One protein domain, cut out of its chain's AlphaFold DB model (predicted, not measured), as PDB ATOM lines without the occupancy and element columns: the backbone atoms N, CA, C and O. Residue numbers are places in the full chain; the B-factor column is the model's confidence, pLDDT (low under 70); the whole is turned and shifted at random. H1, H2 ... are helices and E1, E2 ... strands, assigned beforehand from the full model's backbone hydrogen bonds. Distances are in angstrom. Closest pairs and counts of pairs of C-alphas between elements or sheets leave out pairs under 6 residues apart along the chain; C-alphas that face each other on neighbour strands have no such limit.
ATOM      1  N   SER A  49       9.975  15.829 -17.525       91.62
ATOM      2  CA  SER A  49       8.613  16.233 -17.187       91.62
ATOM      3  C   SER A  49       8.626  17.461 -16.278       91.62
ATOM      4  O   SER A  49       9.358  17.494 -15.289       91.62
ATOM      5  N   LEU A  50       7.789  18.444 -16.597       90.88
ATOM      6  CA  LEU A  50       7.445  19.557 -15.724       90.88
ATOM      7  C   LEU A  50       5.959  19.431 -15.376       90.88
ATOM      8  O   LEU A  50       5.083  19.818 -16.147       90.88
ATOM      9  N   GLY A  51       5.689  18.811 -14.227       87.56
ATOM     10  CA  GLY A  51       4.342  18.391 -13.852       87.56
ATOM     11  C   GLY A  51       3.779  17.303 -14.777       87.56
ATOM     12  O   GLY A  51       4.515  16.498 -15.358       87.56
ATOM     13  N   ASN A  52       2.452  17.281 -14.902       89.06
ATOM     14  CA  ASN A  52       1.735  16.222 -15.617       89.06
ATOM     15  C   ASN A  52       1.480  16.538 -17.095       89.06
ATOM     16  O   ASN A  52       1.274  15.616 -17.873       89.06
ATOM     17  N   TYR A  53       1.530  17.810 -17.496       90.25
ATOM     18  CA  TYR A  53       1.074  18.246 -18.823       90.25
ATOM     19  C   TYR A  53       2.211  18.590 -19.785       90.25
ATOM     20  O   TYR A  53       2.040  18.494 -21.000       90.25
ATOM     21  N   LEU A  54       3.368  18.989 -19.252       93.38
ATOM     22  CA  LEU A  54       4.451  19.578 -20.027       93.38
ATOM     23  C   LEU A  54       5.727  18.751 -19.909       93.38
ATOM     24  O   LEU A  54       6.087  18.253 -18.841       93.38
ATOM     25  N   GLU A  55       6.452  18.655 -21.012       95.25
ATOM     26  CA  GLU A  55       7.826  18.190 -21.039       95.25
ATOM     27  C   GLU A  55       8.720  19.251 -21.652       95.25
ATOM     28  O   GLU A  55       8.313  20.003 -22.541       95.25
ATOM     29  N   TYR A  56       9.967  19.273 -21.201       95.12
ATOM     30  CA  TYR A  56      10.977  20.155 -21.744       95.12
ATOM     31  C   TYR A  56      12.285  19.422 -22.019       95.12
ATOM     32  O   TYR A  56      12.627  18.431 -21.375       95.12
ATOM     33  N   SER A  57      13.029  19.932 -22.989       94.50
ATOM     34  CA  SER A  57      14.386  19.506 -23.306       94.50
ATOM     35  C   SER A  57      15.275  20.736 -23.340       94.50
ATOM     36  O   SER A  57      14.920  21.732 -23.966       94.50
ATOM     37  N   LEU A  58      16.422  20.688 -22.674       93.06
ATOM     38  CA  LEU A  58      17.323  21.828 -22.544       93.06
ATOM     39  C   LEU A  58      18.682  21.501 -23.152       93.06
ATOM     40  O   LEU A  58      19.263  20.451 -22.885       93.06
ATOM     41  N   ARG A  59      19.212  22.435 -23.938       90.88
ATOM     42  CA  ARG A  59      20.577  22.392 -24.452       90.88
ATOM     43  C   ARG A  59      21.231  23.748 -24.248       90.88
ATOM     44  O   ARG A  59      20.919  24.705 -24.954       90.88
ATOM     45  N   PHE A  60      22.184  23.811 -23.330       90.31
ATOM     46  CA  PHE A  60      23.033  24.986 -23.205       90.31
ATOM     47  C   PHE A  60      24.008  25.095 -24.379       90.31
ATOM     48  O   PHE A  60      24.478  24.082 -24.905       90.31
ATOM     49  N   ALA A  61      24.322  26.326 -24.773       89.25
ATOM     50  CA  ALA A  61      25.421  26.582 -25.690       89.25
ATOM     51  C   ALA A  61      26.756  26.233 -25.029       89.25
ATOM     52  O   ALA A  61      26.987  26.562 -23.866       89.25
ATOM     53  N   GLN A  62      27.643  25.601 -25.791       84.12
ATOM     54  CA  GLN A  62      29.011  25.288 -25.374       84.12
ATOM     55  C   GLN A  62      30.013  26.068 -26.230       84.12
ATOM     56  O   GLN A  62      29.728  26.397 -27.379       84.12
ATOM     57  N   LEU A  63      31.223  26.309 -25.716       77.31
ATOM     58  CA  LEU A  63      32.300  26.967 -26.477       77.31
ATOM     59  C   LEU A  63      32.670  26.237 -27.774       77.31
ATOM     60  O   LEU A  63      33.148  26.850 -28.726       77.31
ATOM     61  N   THR A  64      32.453  24.924 -27.817       72.62
ATOM     62  CA  THR A  64      32.718  24.087 -28.992       72.62
ATOM     63  C   THR A  64      31.642  24.198 -30.073       72.62
ATOM     64  O   THR A  64      31.828  23.658 -31.163       72.62
ATOM     65  N   ASP A  65      30.517  24.864 -29.796       73.12
ATOM     66  CA  ASP A  65      29.452  25.055 -30.775       73.12
ATOM     67  C   ASP A  65      29.850  26.078 -31.848       73.12
ATOM     68  O   ASP A  65      30.554  27.062 -31.590       73.12
ATOM     69  N   LYS A  66      29.350  25.848 -33.070       75.56
ATOM     70  CA  LYS A  66      29.442  26.818 -34.166       75.56
ATOM     71  C   LYS A  66      28.638  28.069 -33.819       75.56
ATOM     72  O   LYS A  66      27.558  27.973 -33.242       75.56
ATOM     73  N   GLU A  67      29.150  29.227 -34.217       77.69
ATOM     74  CA  GLU A  67      28.433  30.490 -34.067       77.69
ATOM     75  C   GLU A  67      27.185  30.535 -34.973       77.69
ATOM     76  O   GLU A  67      27.235  30.024 -36.099       77.69
ATOM     77  N   PRO A  68      26.064  31.127 -34.512       81.88
ATOM     78  CA  PRO A  68      25.876  31.761 -33.204       81.88
ATOM     79  C   PRO A  68      25.631  30.743 -32.073       81.88
ATOM     80  O   PRO A  68      24.822  29.818 -32.194       81.88
ATOM     81  N   ARG A  69      26.332  30.940 -30.950       85.88
ATOM     82  CA  ARG A  69      26.244  30.091 -29.756       85.88
ATOM     83  C   ARG A  69      25.071  30.541 -28.892       85.88
ATOM     84  O   ARG A  69      25.200  31.479 -28.115       85.88
ATOM     85  N   CYS A  70      23.935  29.864 -29.028       89.12
ATOM     86  CA  CYS A  70      22.744  30.185 -28.248       89.12
ATOM     87  C   CYS A  70      22.219  28.959 -27.503       89.12
ATOM     88  O   CYS A  70      22.066  27.879 -28.086       89.12
ATOM     89  N   SER A  71      21.928  29.142 -26.216       92.75
ATOM     90  CA  SER A  71      21.229  28.148 -25.408       92.75
ATOM     91  C   SER A  71      19.792  28.020 -25.911       92.75
ATOM     92  O   SER A  71      19.158  29.006 -26.283       92.75
ATOM     93  N   ARG A  72      19.278  26.793 -25.980       94.44
ATOM     94  CA  ARG A  72      17.934  26.509 -26.488       94.44
ATOM     95  C   ARG A  72      17.184  25.606 -25.537       94.44
ATOM     96  O   ARG A  72      17.754  24.669 -24.978       94.44
ATOM     97  N   ILE A  73      15.893  25.857 -25.425       95.94
ATOM     98  CA  ILE A  73      14.957  25.022 -24.689       95.94
ATOM     99  C   ILE A  73      13.807  24.654 -25.621       95.94
ATOM    100  O   ILE A  73      13.369  25.468 -26.429       95.94
ATOM    101  N   ALA A  74      13.363  23.409 -25.559       96.25
ATOM    102  CA  ALA A  74      12.221  22.922 -26.307       96.25
ATOM    103  C   ALA A  74      11.131  22.500 -25.336       96.25
ATOM    104  O   ALA A  74      11.440  21.879 -24.322       96.25
ATOM    105  N   PHE A  75       9.882  22.788 -25.673       96.06
ATOM    106  CA  PHE A  75       8.716  22.373 -24.906       96.06
ATOM    107  C   PHE A  75       7.761  21.584 -25.784       96.06
ATOM    108  O   PHE A  75       7.595  21.899 -26.962       96.06
ATOM    109  N   ARG A  76       7.125  20.571 -25.208       95.31
ATOM    110  CA  ARG A  76       6.014  19.849 -25.830       95.31
ATOM    111  C   ARG A  76       5.018  19.436 -24.764       95.31
ATOM    112  O   ARG A  76       5.398  19.225 -23.609       95.31
ATOM    113  N   SER A  77       3.762  19.294 -25.147       94.75
ATOM    114  CA  SER A  77       2.771  18.687 -24.272       94.75
ATOM    115  C   SER A  77       2.871  17.163 -24.320       94.75
ATOM    116  O   SER A  77       3.342  16.591 -25.308       94.75
ATOM    117  N   LYS A  78       2.464  16.502 -23.232       89.44
ATOM    118  CA  LYS A  78       2.449  15.033 -23.173       89.44
ATOM    119  C   LYS A  78       1.312  14.438 -23.991       89.44
ATOM    120  O   LYS A  78       1.547  13.607 -24.861       89.44
ATOM    121  N   GLU A  79       0.091  14.868 -23.698       84.19
ATOM    122  CA  GLU A  79      -1.125  14.265 -24.252       84.19
ATOM    123  C   GLU A  79      -2.066  15.344 -24.783       84.19
ATOM    124  O   GLU A  79      -2.458  15.320 -25.949       84.19
ATOM    125  N   GLU A  80      -2.375  16.337 -23.952       88.06
ATOM    126  CA  GLU A  80      -3.348  17.372 -24.288       88.06
ATOM    127  C   GLU A  80      -2.710  18.595 -24.944       88.06
ATOM    128  O   GLU A  80      -1.556  18.940 -24.697       88.06
ATOM    129  N   ARG A  81      -3.481  19.287 -25.783       93.06
ATOM    130  CA  ARG A  81      -3.094  20.585 -26.339       93.06
ATOM    131  C   ARG A  81      -3.300  21.664 -25.278       93.06
ATOM    132  O   ARG A  81      -4.359  21.726 -24.660       93.06
ATOM    133  N   LEU A  82      -2.301  22.515 -25.087       93.62
ATOM    134  CA  LEU A  82      -2.299  23.596 -24.106       93.62
ATOM    135  C   LEU A  82      -2.418  24.931 -24.839       93.62
ATOM    136  O   LEU A  82      -1.745  25.160 -25.844       93.62
ATOM    137  N   GLN A  83      -3.248  25.830 -24.324       95.19
ATOM    138  CA  GLN A  83      -3.462  27.139 -24.933       95.19
ATOM    139  C   GLN A  83      -2.233  28.035 -24.762       95.19
ATOM    140  O   GLN A  83      -1.795  28.693 -25.707       95.19
ATOM    141  N   GLN A  84      -1.693  28.082 -23.545       95.75
ATOM    142  CA  GLN A  84      -0.563  28.934 -23.202       95.75
ATOM    143  C   GLN A  84       0.240  28.314 -22.060       95.75
ATOM    144  O   GLN A  84      -0.329  27.759 -21.127       95.75
ATOM    145  N   VAL A  85       1.558  28.448 -22.111       96.12
ATOM    146  CA  VAL A  85       2.470  28.138 -21.012       96.12
ATOM    147  C   VAL A  85       3.317  29.371 -20.749       96.12
ATOM    148  O   VAL A  85       3.952  29.893 -21.665       96.12
ATOM    149  N   GLU A  86       3.332  29.827 -19.506       96.88
ATOM    150  CA  GLU A  86       4.163  30.931 -19.044       96.88
ATOM    151  C   GLU A  86       5.040  30.453 -17.893       96.88
ATOM    152  O   GLU A  86       4.554  29.814 -16.963       96.88
ATOM    153  N   LEU A  87       6.344  30.708 -17.969       96.88
ATOM    154  CA  LEU A  87       7.289  30.327 -16.924       96.88
ATOM    155  C   LEU A  87       8.535  31.206 -16.958       96.88
ATOM    156  O   LEU A  87       8.839  31.852 -17.959       96.88
ATOM    157  N   VAL A  88       9.300  31.179 -15.873       96.94
ATOM    158  CA  VAL A  88      10.591  31.858 -15.773       96.94
ATOM    159  C   VAL A  88      11.703  30.822 -15.774       96.94
ATOM    160  O   VAL A  88      11.771  29.964 -14.896       96.94
ATOM    161  N   PHE A  89      12.603  30.913 -16.745       97.00
ATOM    162  CA  PHE A  89      13.873  30.206 -16.706       97.00
ATOM    163  C   PHE A  89      14.858  31.018 -15.866       97.00
ATOM    164  O   PHE A  89      15.130  32.177 -16.176       97.00
ATOM    165  N   GLU A  90      15.402  30.420 -14.810       96.81
ATOM    166  CA  GLU A  90      16.435  31.027 -13.975       96.81
ATOM    167  C   GLU A  90      17.715  30.198 -14.044       96.81
ATOM    168  O   GLU A  90      17.694  28.984 -13.844       96.81
ATOM    169  N   ALA A  91      18.837  30.869 -14.285       95.44
ATOM    170  CA  ALA A  91      20.172  30.302 -14.177       95.44
ATOM    171  C   ALA A  91      21.032  31.139 -13.233       95.44
ATOM    172  O   ALA A  91      20.889  32.358 -13.149       95.44
ATOM    173  N   ILE A  92      21.935  30.475 -12.522       93.25
ATOM    174  CA  ILE A  92      22.856  31.099 -11.574       93.25
ATOM    175  C   ILE A  92      24.262  30.591 -11.877       93.25
ATOM    176  O   ILE A  92      24.447  29.393 -12.100       93.25
ATOM    177  N   GLY A  93      25.245  31.485 -11.878       89.44
ATOM    178  CA  GLY A  93      26.661  31.144 -11.994       89.44
ATOM    179  C   GLY A  93      27.539  32.352 -11.694       89.44
ATOM    180  O   GLY A  93      27.148  33.482 -11.979       89.44
ATOM    181  N   SER A  94      28.698  32.133 -11.066       83.81
ATOM    182  CA  SER A  94      29.648  33.203 -10.711       83.81
ATOM    183  C   SER A  94      29.010  34.371  -9.925       83.81
ATOM    184  O   SER A  94      29.336  35.539 -10.112       83.81
ATOM    185  N   GLY A  95      28.033  34.072  -9.062       84.25
ATOM    186  CA  GLY A  95      27.294  35.086  -8.294       84.25
ATOM    187  C   GLY A  95      26.302  35.929  -9.111       84.25
ATOM    188  O   GLY A  95      25.603  36.767  -8.542       84.25
ATOM    189  N   LEU A  96      26.190  35.693 -10.419       91.06
ATOM    190  CA  LEU A  96      25.217  36.330 -11.297       91.06
ATOM    191  C   LEU A  96      23.959  35.471 -11.414       91.06
ATOM    192  O   LEU A  96      24.009  34.239 -11.408       91.06
ATOM    193  N   ARG A  97      22.813  36.145 -11.537       94.81
ATOM    194  CA  ARG A  97      21.509  35.516 -11.750       94.81
ATOM    195  C   ARG A  97      20.938  35.976 -13.081       94.81
ATOM    196  O   ARG A  97      20.625  37.152 -13.250       94.81
ATOM    197  N   TYR A  98      20.759  35.028 -13.985       95.50
ATOM    198  CA  TYR A  98      20.161  35.224 -15.295       95.50
ATOM    199  C   TYR A  98      18.710  34.759 -15.257       95.50
ATOM    200  O   TYR A  98      18.411  33.684 -14.734       95.50
ATOM    201  N   GLN A  99      17.808  35.569 -15.800       95.81
ATOM    202  CA  GLN A  99      16.387  35.249 -15.862       95.81
ATOM    203  C   GLN A  99      15.827  35.553 -17.246       95.81
ATOM    204  O   GLN A  99      16.173  36.553 -17.880       95.81
ATOM    205  N   GLU A 100      14.932  34.686 -17.695       96.44
ATOM    206  CA  GLU A 100      14.221  34.847 -18.953       96.44
ATOM    207  C   GLU A 100      12.786  34.359 -18.782       96.44
ATOM    208  O   GLU A 100      12.549  33.226 -18.359       96.44
ATOM    209  N   THR A 101      11.824  35.237 -19.061       96.56
ATOM    210  CA  THR A 101      10.404  34.875 -19.023       96.56
ATOM    211  C   THR A 101      10.022  34.315 -20.380       96.56
ATOM    212  O   THR A 101      10.237  34.958 -21.406       96.56
ATOM    213  N   LEU A 102       9.474  33.108 -20.383       96.56
ATOM    214  CA  LEU A 102       9.065  32.394 -21.577       96.56
ATOM    215  C   LEU A 102       7.545  32.341 -21.609       96.56
ATOM    216  O   LEU A 102       6.919  31.859 -20.667       96.56
ATOM    217  N   CYS A 103       6.972  32.810 -22.712       96.12
ATOM    218  CA  CYS A 103       5.553  32.697 -23.000       96.12
ATOM    219  C   CYS A 103       5.388  31.931 -24.309       96.12
ATOM    220  O   CYS A 103       5.912  32.331 -25.350       96.12
ATOM    221  N   ILE A 104       4.688  30.806 -24.238       95.94
ATOM    222  CA  ILE A 104       4.523  29.860 -25.337       95.94
ATOM    223  C   ILE A 104       3.040  29.690 -25.569       95.94
ATOM    224  O   ILE A 104       2.294  29.429 -24.631       95.94
ATOM    225  N   HIS A 105       2.616  29.822 -26.815       95.31
ATOM    226  CA  HIS A 105       1.230  29.622 -27.200       95.31
ATOM    227  C   HIS A 105       1.090  28.306 -27.948       95.31
ATOM    228  O   HIS A 105       2.017  27.882 -28.635       95.31
ATOM    229  N   ASP A 106      -0.088  27.703 -27.828       94.44
ATOM    230  CA  ASP A 106      -0.498  26.564 -28.641       94.44
ATOM    231  C   ASP A 106       0.441  25.344 -28.544       94.44
ATOM    232  O   ASP A 106       0.880  24.764 -29.541       94.44
ATOM    233  N   VAL A 107       0.777  24.957 -27.311       93.88
ATOM    234  CA  VAL A 107       1.715  23.860 -27.053       93.88
ATOM    235  C   VAL A 107       1.012  22.523 -27.274       93.88
ATOM    236  O   VAL A 107       0.033  22.201 -26.605       93.88
ATOM    237  N   ASN A 108       1.528  21.720 -28.199       93.81
ATOM    238  CA  ASN A 108       1.040  20.372 -28.482       93.81
ATOM    239  C   ASN A 108       2.206  19.361 -28.450       93.81
ATOM    240  O   ASN A 108       3.288  19.664 -27.942       93.81
ATOM    241  N   ASN A 109       2.000  18.157 -28.985       92.06
ATOM    242  CA  ASN A 109       3.026  17.110 -29.024       92.06
ATOM    243  C   ASN A 109       4.253  17.460 -29.896       92.06
ATOM    244  O   ASN A 109       5.301  16.822 -29.768       92.06
ATOM    245  N   SER A 110       4.138  18.459 -30.774       92.38
ATOM    246  CA  SER A 110       5.211  18.959 -31.626       92.38
ATOM    247  C   SER A 110       6.086  19.937 -30.835       92.38
ATOM    248  O   SER A 110       5.587  20.965 -30.375       92.38
ATOM    249  N   PRO A 111       7.392  19.654 -30.676       93.12
ATOM    250  CA  PRO A 111       8.308  20.511 -29.934       93.12
ATOM    251  C   PRO A 111       8.371  21.951 -30.449       93.12
ATOM    252  O   PRO A 111       8.756  22.188 -31.594       93.12
ATOM    253  N   ILE A 112       8.104  22.914 -29.571       95.38
ATOM    254  CA  ILE A 112       8.362  24.334 -29.818       95.38
ATOM    255  C   ILE A 112       9.737  24.671 -29.252       95.38
ATOM    256  O   ILE A 112       9.989  24.462 -28.066       95.38
ATOM    257  N   ILE A 113      10.631  25.179 -30.101       95.00
ATOM    258  CA  ILE A 113      12.007  25.520 -29.732       95.00
ATOM    259  C   ILE A 113      12.116  27.024 -29.498       95.00
ATOM    260  O   ILE A 113      11.805  27.822 -30.377       95.00
ATOM    261  N   LEU A 114      12.637  27.392 -28.333       95.00
ATOM    262  CA  LEU A 114      12.924  28.762 -27.938       95.00
ATOM    263  C   LEU A 114      14.426  28.946 -27.745       95.00
ATOM    264  O   LEU A 114      15.143  28.032 -27.325       95.00
ATOM    265  N   THR A 115      14.896  30.148 -28.058       94.81
ATOM    266  CA  THR A 115      16.279  30.553 -27.809       94.81
ATOM    267  C   THR A 115      16.325  31.360 -26.525       94.81
ATOM    268  O   THR A 115      15.589  32.330 -26.397       94.81
ATOM    269  N   LEU A 116      17.190  30.946 -25.604       94.88
ATOM    270  CA  LEU A 116      17.432  31.617 -24.337       94.88
ATOM    271  C   LEU A 116      18.507  32.683 -24.550       94.88
ATOM    272  O   LEU A 116      19.699  32.369 -24.586       94.88
ATOM    273  N   SER A 117      18.078  33.920 -24.776       91.19
ATOM    274  CA  SER A 117      18.960  35.023 -25.177       91.19
ATOM    275  C   SER A 117      19.699  35.646 -23.995       91.19
ATOM    276  O   SER A 117      20.807  36.152 -24.163       91.19
ATOM    277  N   ASN A 118      19.116  35.576 -22.795       92.94
ATOM    278  CA  ASN A 118      19.714  36.132 -21.580       92.94
ATOM    279  C   ASN A 118      20.664  35.148 -20.890       92.94
ATOM    280  O   ASN A 118      21.330  35.509 -19.918       92.94
ATOM    281  N   ILE A 119      20.709  33.898 -21.357       93.25
ATOM    282  CA  ILE A 119      21.503  32.836 -20.748       93.25
ATOM    283  C   ILE A 119      22.834  32.714 -21.494       93.25
ATOM    284  O   ILE A 119      22.836  32.395 -22.688       93.25
ATOM    285  N   PRO A 120      23.974  32.931 -20.815       90.88
ATOM    286  CA  PRO A 120      25.271  32.898 -21.469       90.88
ATOM    287  C   PRO A 120      25.628  31.490 -21.959       90.88
ATOM    288  O   PRO A 120      25.053  30.474 -21.558       90.88
ATOM    289  N   THR A 121      26.631  31.437 -22.834       89.62
ATOM    290  CA  THR A 121      27.296  30.179 -23.194       89.62
ATOM    291  C   THR A 121      28.008  29.610 -21.964       89.62
ATOM    292  O   THR A 121      28.563  30.369 -21.167       89.62
ATOM    293  N   LEU A 122      27.996  28.282 -21.803       88.44
ATOM    294  CA  LEU A 122      28.755  27.613 -20.746       88.44
ATOM    295  C   LEU A 122      30.247  27.827 -20.972       88.44
ATOM    296  O   LEU A 122      30.788  27.391 -21.990       88.44
ATOM    297  N   ASP A 123      30.879  28.481 -20.008       83.81
ATOM    298  CA  ASP A 123      32.289  28.840 -20.022       83.81
ATOM    299  C   ASP A 123      32.855  28.797 -18.594       83.81
ATOM    300  O   ASP A 123      32.104  28.806 -17.608       83.81
ATOM    301  N   VAL A 124      34.181  28.743 -18.506       81.12
ATOM    302  CA  VAL A 124      34.960  28.777 -17.272       81.12
ATOM    303  C   VAL A 124      35.632  30.128 -17.141       81.12
ATOM    304  O   VAL A 124      36.423  30.546 -17.981       81.12
ATOM    305  N   LEU A 125      35.341  30.791 -16.035       77.31
ATOM    306  CA  LEU A 125      35.943  32.051 -15.648       77.31
ATOM    307  C   LEU A 125      37.112  31.753 -14.713       77.31
ATOM    308  O   LEU A 125      36.931  31.104 -13.684       77.31
ATOM    309  N   ILE A 126      38.305  32.224 -15.069       76.56
ATOM    310  CA  ILE A 126      39.487  32.154 -14.204       76.56
ATOM    311  C   ILE A 126      39.487  33.410 -13.328       76.56
ATOM    312  O   ILE A 126      39.460  34.525 -13.844       76.56
ATOM    313  N   LEU A 127      39.490  33.213 -12.014       73.44
ATOM    314  CA  LEU A 127      39.492  34.250 -10.982       73.44
ATOM    315  C   LEU A 127      40.838  34.219 -10.241       73.44
ATOM    316  O   LEU A 127      41.586  33.250 -10.353       73.44
ATOM    317  N   GLU A 128      41.148  35.258  -9.462       72.75
ATOM    318  CA  GLU A 128      42.399  35.311  -8.683       72.75
ATOM    319  C   GLU A 128      42.507  34.150  -7.675       72.75
ATOM    320  O   GLU A 128      43.563  33.531  -7.562       72.75
ATOM    321  N   ASP A 129      41.388  33.782  -7.038       71.50
ATOM    322  CA  ASP A 129      41.318  32.736  -6.006       71.50
ATOM    323  C   ASP A 129      40.793  31.377  -6.518       71.50
ATOM    324  O   ASP A 129      40.495  30.479  -5.726       71.50
ATOM    325  N   GLY A 130      40.649  31.192  -7.837       73.19
ATOM    326  CA  GLY A 130      40.187  29.918  -8.396       73.19
ATOM    327  C   GLY A 130      39.498  30.025  -9.752       73.19
ATOM    328  O   GLY A 130      39.919  30.766 -10.634       73.19
ATOM    329  N   PHE A 131      38.437  29.244  -9.942       74.44
ATOM    330  CA  PHE A 131      37.617  29.289 -11.148       74.44
ATOM    331  C   PHE A 131      36.129  29.262 -10.792       74.44
ATOM    332  O   PHE A 131      35.735  28.703  -9.769       74.44
ATOM    333  N   ALA A 132      35.309  29.850 -11.654       78.56
ATOM    334  CA  ALA A 132      33.854  29.812 -11.581       78.56
ATOM    335  C   ALA A 132      33.275  29.457 -12.950       78.56
ATOM    336  O   ALA A 132      33.964  29.536 -13.967       78.56
ATOM    337  N   PHE A 133      32.000  29.090 -12.993       83.06
ATOM    338  CA  PHE A 133      31.316  28.832 -14.254       83.06
ATOM    339  C   PHE A 133      30.278  29.909 -14.552       83.06
ATOM    340  O   PHE A 133      29.616  30.414 -13.645       83.06
ATOM    341  N   THR A 134      30.088  30.225 -15.836       88.19
ATOM    342  CA  THR A 134      29.047  31.176 -16.269       88.19
ATOM    343  C   THR A 134      27.643  30.714 -15.885       88.19
ATOM    344  O   THR A 134      26.801  31.532 -15.527       88.19
ATOM    345  N   VAL A 135      27.395  29.402 -15.914       91.00
ATOM    346  CA  VAL A 135      26.188  28.779 -15.361       91.00
ATOM    347  C   VAL A 135      26.578  27.539 -14.564       91.00
ATOM    348  O   VAL A 135      27.213  26.617 -15.081       91.00
ATOM    349  N   GLU A 136      26.153  27.515 -13.308       87.75
ATOM    350  CA  GLU A 136      26.375  26.437 -12.342       87.75
ATOM    351  C   GLU A 136      25.071  25.715 -12.021       87.75
ATOM    352  O   GLU A 136      25.063  24.507 -11.801       87.75
ATOM    353  N   GLN A 137      23.958  26.444 -11.991       92.56
ATOM    354  CA  GLN A 137      22.651  25.900 -11.649       92.56
ATOM    355  C   GLN A 137      21.570  26.495 -12.538       92.56
ATOM    356  O   GLN A 137      21.669  27.646 -12.963       92.56
ATOM    357  N   TYR A 138      20.509  25.728 -12.773       94.94
ATOM    358  CA  TYR A 138      19.295  26.246 -13.392       94.94
ATOM    359  C   TYR A 138      18.027  25.677 -12.750       94.94
ATOM    360  O   TYR A 138      18.038  24.610 -12.124       94.94
ATOM    361  N   GLN A 139      16.930  26.415 -12.910       95.75
ATOM    362  CA  GLN A 139      15.602  26.055 -12.433       95.75
ATOM    363  C   GLN A 139      14.522  26.713 -13.308       95.75
ATOM    364  O   GLN A 139      14.662  27.865 -13.712       95.75
ATOM    365  N   LEU A 140      13.422  26.002 -13.565       95.88
ATOM    366  CA  LEU A 140      12.192  26.571 -14.120       95.88
ATOM    367  C   LEU A 140      11.275  26.967 -12.962       95.88
ATOM    368  O   LEU A 140      11.007  26.153 -12.075       95.88
ATOM    369  N   LYS A 141      10.809  28.213 -12.957       94.69
ATOM    370  CA  LYS A 141      10.015  28.805 -11.878       94.69
ATOM    371  C   LYS A 141       8.691  29.359 -12.376       94.69
ATOM    372  O   LYS A 141       8.574  29.728 -13.542       94.69
ATOM    373  N   TYR A 142       7.733  29.468 -11.455       94.62
ATOM    374  CA  TYR A 142       6.449  30.151 -11.666       94.62
ATOM    375  C   TYR A 142       5.703  29.666 -12.914       94.62
ATOM    376  O   TYR A 142       5.178  30.463 -13.689       94.62
ATOM    377  N   CYS A 143       5.700  28.351 -13.136       95.00
ATOM    378  CA  CYS A 143       5.077  27.779 -14.316       95.00
ATOM    379  C   CYS A 143       3.553  27.850 -14.185       95.00
ATOM    380  O   CYS A 143       2.978  27.361 -13.211       95.00
ATOM    381  N   THR A 144       2.909  28.448 -15.178       95.62
ATOM    382  CA  THR A 144       1.459  28.552 -15.299       95.62
ATOM    383  C   THR A 144       1.046  28.042 -16.672       95.62
ATOM    384  O   THR A 144       1.537  28.510 -17.698       95.62
ATOM    385  N   ILE A 145       0.136  27.075 -16.697       94.69
ATOM    386  CA  ILE A 145      -0.394  26.456 -17.908       94.69
ATOM    387  C   ILE A 145      -1.864  26.826 -18.036       94.69
ATOM    388  O   ILE A 145      -2.652  26.527 -17.146       94.69
ATOM    389  N   LYS A 146      -2.250  27.427 -19.160       95.44
ATOM    390  CA  LYS A 146      -3.650  27.585 -19.554       95.44
ATOM    391  C   LYS A 146      -4.046  26.429 -20.456       95.44
ATOM    392  O   LYS A 146      -3.461  26.238 -21.527       95.44
ATOM    393  N   LEU A 147      -5.032  25.660 -20.020       93.06
ATOM    394  CA  LEU A 147      -5.643  24.605 -20.815       93.06
ATOM    395  C   LEU A 147      -6.548  25.207 -21.893       93.06
ATOM    396  O   LEU A 147      -7.002  26.345 -21.791       93.06
ATOM    397  N   MET A 148      -6.868  24.417 -22.918       90.56
ATOM    398  CA  MET A 148      -7.826  24.829 -23.955       90.56
ATOM    399  C   MET A 148      -9.244  25.054 -23.408       90.56
ATOM    400  O   MET A 148     -10.036  25.751 -24.035       90.56
ATOM    401  N   THR A 149      -9.556  24.504 -22.231       88.81
ATOM    402  CA  THR A 149     -10.804  24.740 -21.489       88.81
ATOM    403  C   THR A 149     -10.875  26.134 -20.854       88.81
ATOM    404  O   THR A 149     -11.936  26.528 -20.379       88.81
ATOM    405  N   GLY A 150      -9.766  26.885 -20.839       86.75
ATOM    406  CA  GLY A 150      -9.637  28.184 -20.173       86.75
ATOM    407  C   GLY A 150      -9.205  28.096 -18.705       86.75
ATOM    408  O   GLY A 150      -8.903  29.124 -18.097       86.75
ATOM    409  N   GLU A 151      -9.127  26.892 -18.134       91.94
ATOM    410  CA  GLU A 151      -8.595  26.674 -16.787       91.94
ATOM    411  C   GLU A 151      -7.085  26.941 -16.738       91.94
ATOM    412  O   GLU A 151      -6.352  26.640 -17.684       91.94
ATOM    413  N   SER A 152      -6.614  27.518 -15.629       92.69
ATOM    414  CA  SER A 152      -5.195  27.797 -15.393       92.69
ATOM    415  C   SER A 152      -4.661  26.931 -14.258       92.69
ATOM    416  O   SER A 152      -5.182  26.970 -13.147       92.69
ATOM    417  N   ILE A 153      -3.590  26.193 -14.533       92.81
ATOM    418  CA  ILE A 153      -2.906  25.319 -13.583       92.81
ATOM    419  C   ILE A 153      -1.536  25.917 -13.291       92.81
ATOM    420  O   ILE A 153      -0.750  26.149 -14.209       92.81
ATOM    421  N   SER A 154      -1.228  26.138 -12.016       92.81
ATOM    422  CA  SER A 154       0.133  26.468 -11.595       92.81
ATOM    423  C   SER A 154       0.885  25.192 -11.236       92.81
ATOM    424  O   SER A 154       0.340  24.302 -10.583       92.81
ATOM    425  N   ILE A 155       2.131  25.094 -11.691       90.75
ATOM    426  CA  ILE A 155       3.042  24.002 -11.362       90.75
ATOM    427  C   ILE A 155       4.142  24.566 -10.470       90.75
ATOM    428  O   ILE A 155       4.690  25.640 -10.740       90.75
ATOM    429  N   ASP A 156       4.486  23.803  -9.436       88.62
ATOM    430  CA  ASP A 156       5.620  24.099  -8.570       88.62
ATOM    431  C   ASP A 156       6.927  24.246  -9.359       88.62
ATOM    432  O   ASP A 156       7.096  23.760 -10.483       88.62
ATOM    433  N   ASN A 157       7.895  24.918  -8.742       90.75
ATOM    434  CA  ASN A 157       9.209  25.085  -9.347       90.75
ATOM    435  C   ASN A 157       9.835  23.718  -9.663       90.75
ATOM    436  O   ASN A 157       9.751  22.781  -8.865       90.75
ATOM    437  N   SER A 158      10.534  23.623 -10.795       90.56
ATOM    438  CA  SER A 158      11.287  22.413 -11.124       90.56
ATOM    439  C   SER A 158      12.336  22.120 -10.045       90.56
ATOM    440  O   SER A 158      12.747  23.033  -9.316       90.56
ATOM    441  N   PRO A 159      12.873  20.890  -9.974       88.31
ATOM    442  CA  PRO A 159      14.092  20.644  -9.220       88.31
ATOM    443  C   PRO A 159      15.189  21.630  -9.634       88.31
ATOM    444  O   PRO A 159      15.243  22.077 -10.784       88.31
ATOM    445  N   LYS A 160      16.061  21.975  -8.686       90.00
ATOM    446  CA  LYS A 160      17.294  22.694  -9.004       90.00
ATOM    447  C   LYS A 160      18.276  21.703  -9.600       90.00
ATOM    448  O   LYS A 160      18.631  20.718  -8.952       90.00
ATOM    449  N   TYR A 161      18.723  21.977 -10.813       86.88
ATOM    450  CA  TYR A 161      19.715  21.152 -11.481       86.88
ATOM    451  C   TYR A 161      21.071  21.825 -11.364       86.88
ATOM    452  O   TYR A 161      21.242  22.966 -11.790       86.88
ATOM    453  N   SER A 162      22.029  21.104 -10.787       84.62
ATOM    454  CA  SER A 162      23.427  21.520 -10.775       84.62
ATOM    455  C   SER A 162      24.109  21.023 -12.042       84.62
ATOM    456  O   SER A 162      24.078  19.831 -12.360       84.62
ATOM    457  N   LEU A 163      24.721  21.942 -12.777       78.31
ATOM    458  CA  LEU A 163      25.584  21.635 -13.898       78.31
ATOM    459  C   LEU A 163      26.963  21.307 -13.341       78.31
ATOM    460  O   LEU A 163      27.806  22.181 -13.151       78.31
ATOM    461  N   MET A 164      27.231  20.020 -13.118       61.00
ATOM    462  CA  MET A 164      28.619  19.590 -13.009       61.00
ATOM    463  C   MET A 164      29.235  19.722 -14.400       61.00
ATOM    464  O   MET A 164      29.051  18.853 -15.256       61.00
ATOM    465  N   GLN A 165      29.970  20.807 -14.645       61.12
ATOM    466  CA  GLN A 165      30.768  20.985 -15.858       61.12
ATOM    467  C   GLN A 165      32.006  20.065 -15.845       61.12
ATOM    468  O   GLN A 165      33.124  20.473 -16.141       61.12
ATOM    469  N   ASN A 166      31.796  18.785 -15.516       54.72
ATOM    470  CA  ASN A 166      32.805  17.731 -15.502       54.72
ATOM    471  C   ASN A 166      33.482  17.584 -16.863       54.72
ATOM    472  O   ASN A 166      34.612  17.122 -16.909       54.72
ATOM    473  N   TRP A 167      32.817  17.988 -17.950       55.16
ATOM    474  CA  TRP A 167      33.465  18.101 -19.251       55.16
ATOM    475  C   TRP A 167      34.673  19.046 -19.151       55.16
ATOM    476  O   TRP A 167      35.789  18.632 -19.407       55.16
ATOM    477  N   CYS A 168      34.545  20.262 -18.622       54.50
ATOM    478  CA  CYS A 168      35.697  21.159 -18.569       54.50
ATOM    479  C   CYS A 168      36.812  20.682 -17.612       54.50
ATOM    480  O   CYS A 168      37.990  20.800 -17.943       54.50
ATOM    481  N   LEU A 169      36.458  20.102 -16.459       53.34
ATOM    482  CA  LEU A 169      37.433  19.735 -15.417       53.34
ATOM    483  C   LEU A 169      38.038  18.329 -15.559       53.34
ATOM    484  O   LEU A 169      39.178  18.117 -15.158       53.34
TER     485      LEU A 169
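This is residues 49 to 169 of the 196 residues of an uncharacterized protein of Escherichia coli (UniProt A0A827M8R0). Look for an elongated, somewhat splayed sandwich: a larger sheet of three long strands, E4, E3 and E8, with the short E9 at its edge beside E8, partly face to face with a smaller sheet, E1, E2 and E5. A small hairpin, E6 and E7, lengthens it at one end, and the short helix H1 lies near that end too. The printed part has 121 residues with nine named strands and then one named helix, E1 to E9 and H1 in chain order, mostly strand; each sheet is antiparallel, in the orders E4 E3 E8 E9, E1 E2 E5 and E6 E7. The whole is compact, with a radius of gyration of the C-alphas of 15.8 A, and spans 56 by 29 by 21 A.

Begin at the largest sheet, strongly twisted, where E3, residues 82 to 93, and E4, residues 96 to 107, form a hairpin; N 89 and O 100 are 2.8 A apart. On the other side of E3 find E8, residues 137 to 147, antiparallel to it at 168 degrees, with N 90 and O 139 2.9 A apart. E9, residues 152 to 155, is an edge strand and forms a hairpin with E8; N 153 and O 145 are 2.8 A apart. The second sheet, only just strongly twisted with C-alphas up to 4.1 A off its best plane, has E2, residues 71 to 77, between E1, residues 54 to 59, and E5, residues 112 to 116. There N 57 and O 74 are 2.8 A apart, and so are N 114 and O 73. The two sheets form a sandwich, two sheets face to face, their best planes 31 degrees apart; the closest C-alphas of E2 and E4 are those of Ser 77 and Val 107, 6.0 A apart. Farther out, E6, residues 124 to 127, and E7, residues 130 to 133, form a hairpin, with N 125 and O 132 2.8 A apart. H1, residues 166 to 169, is on neither sheet of the sandwich and is too short for an O i to N i+4 pair; its 1 O i to N i+3 pair is not within hydrogen-bond range.

Find C-alpha 82 at (-2.299, 23.596, -24.106); from there E3 runs 32.3 A to C-alpha 93 at (26.661, 31.144, -11.994). E4 measures 30.9 A, E8 29.8 A, E2 20.8 A and E1 17.0 A. H1 ends at C-alpha 169, (37.433, 19.735, -15.417).

The two C-alphas farthest apart, those of Glu 128 and Thr 149, are 55.7 A apart. The printed part has no cut, and its one long link is E1 to E2, with 11 residues. Mean pLDDT of the printed part is 88.4; residues 164 to 169 are under 70.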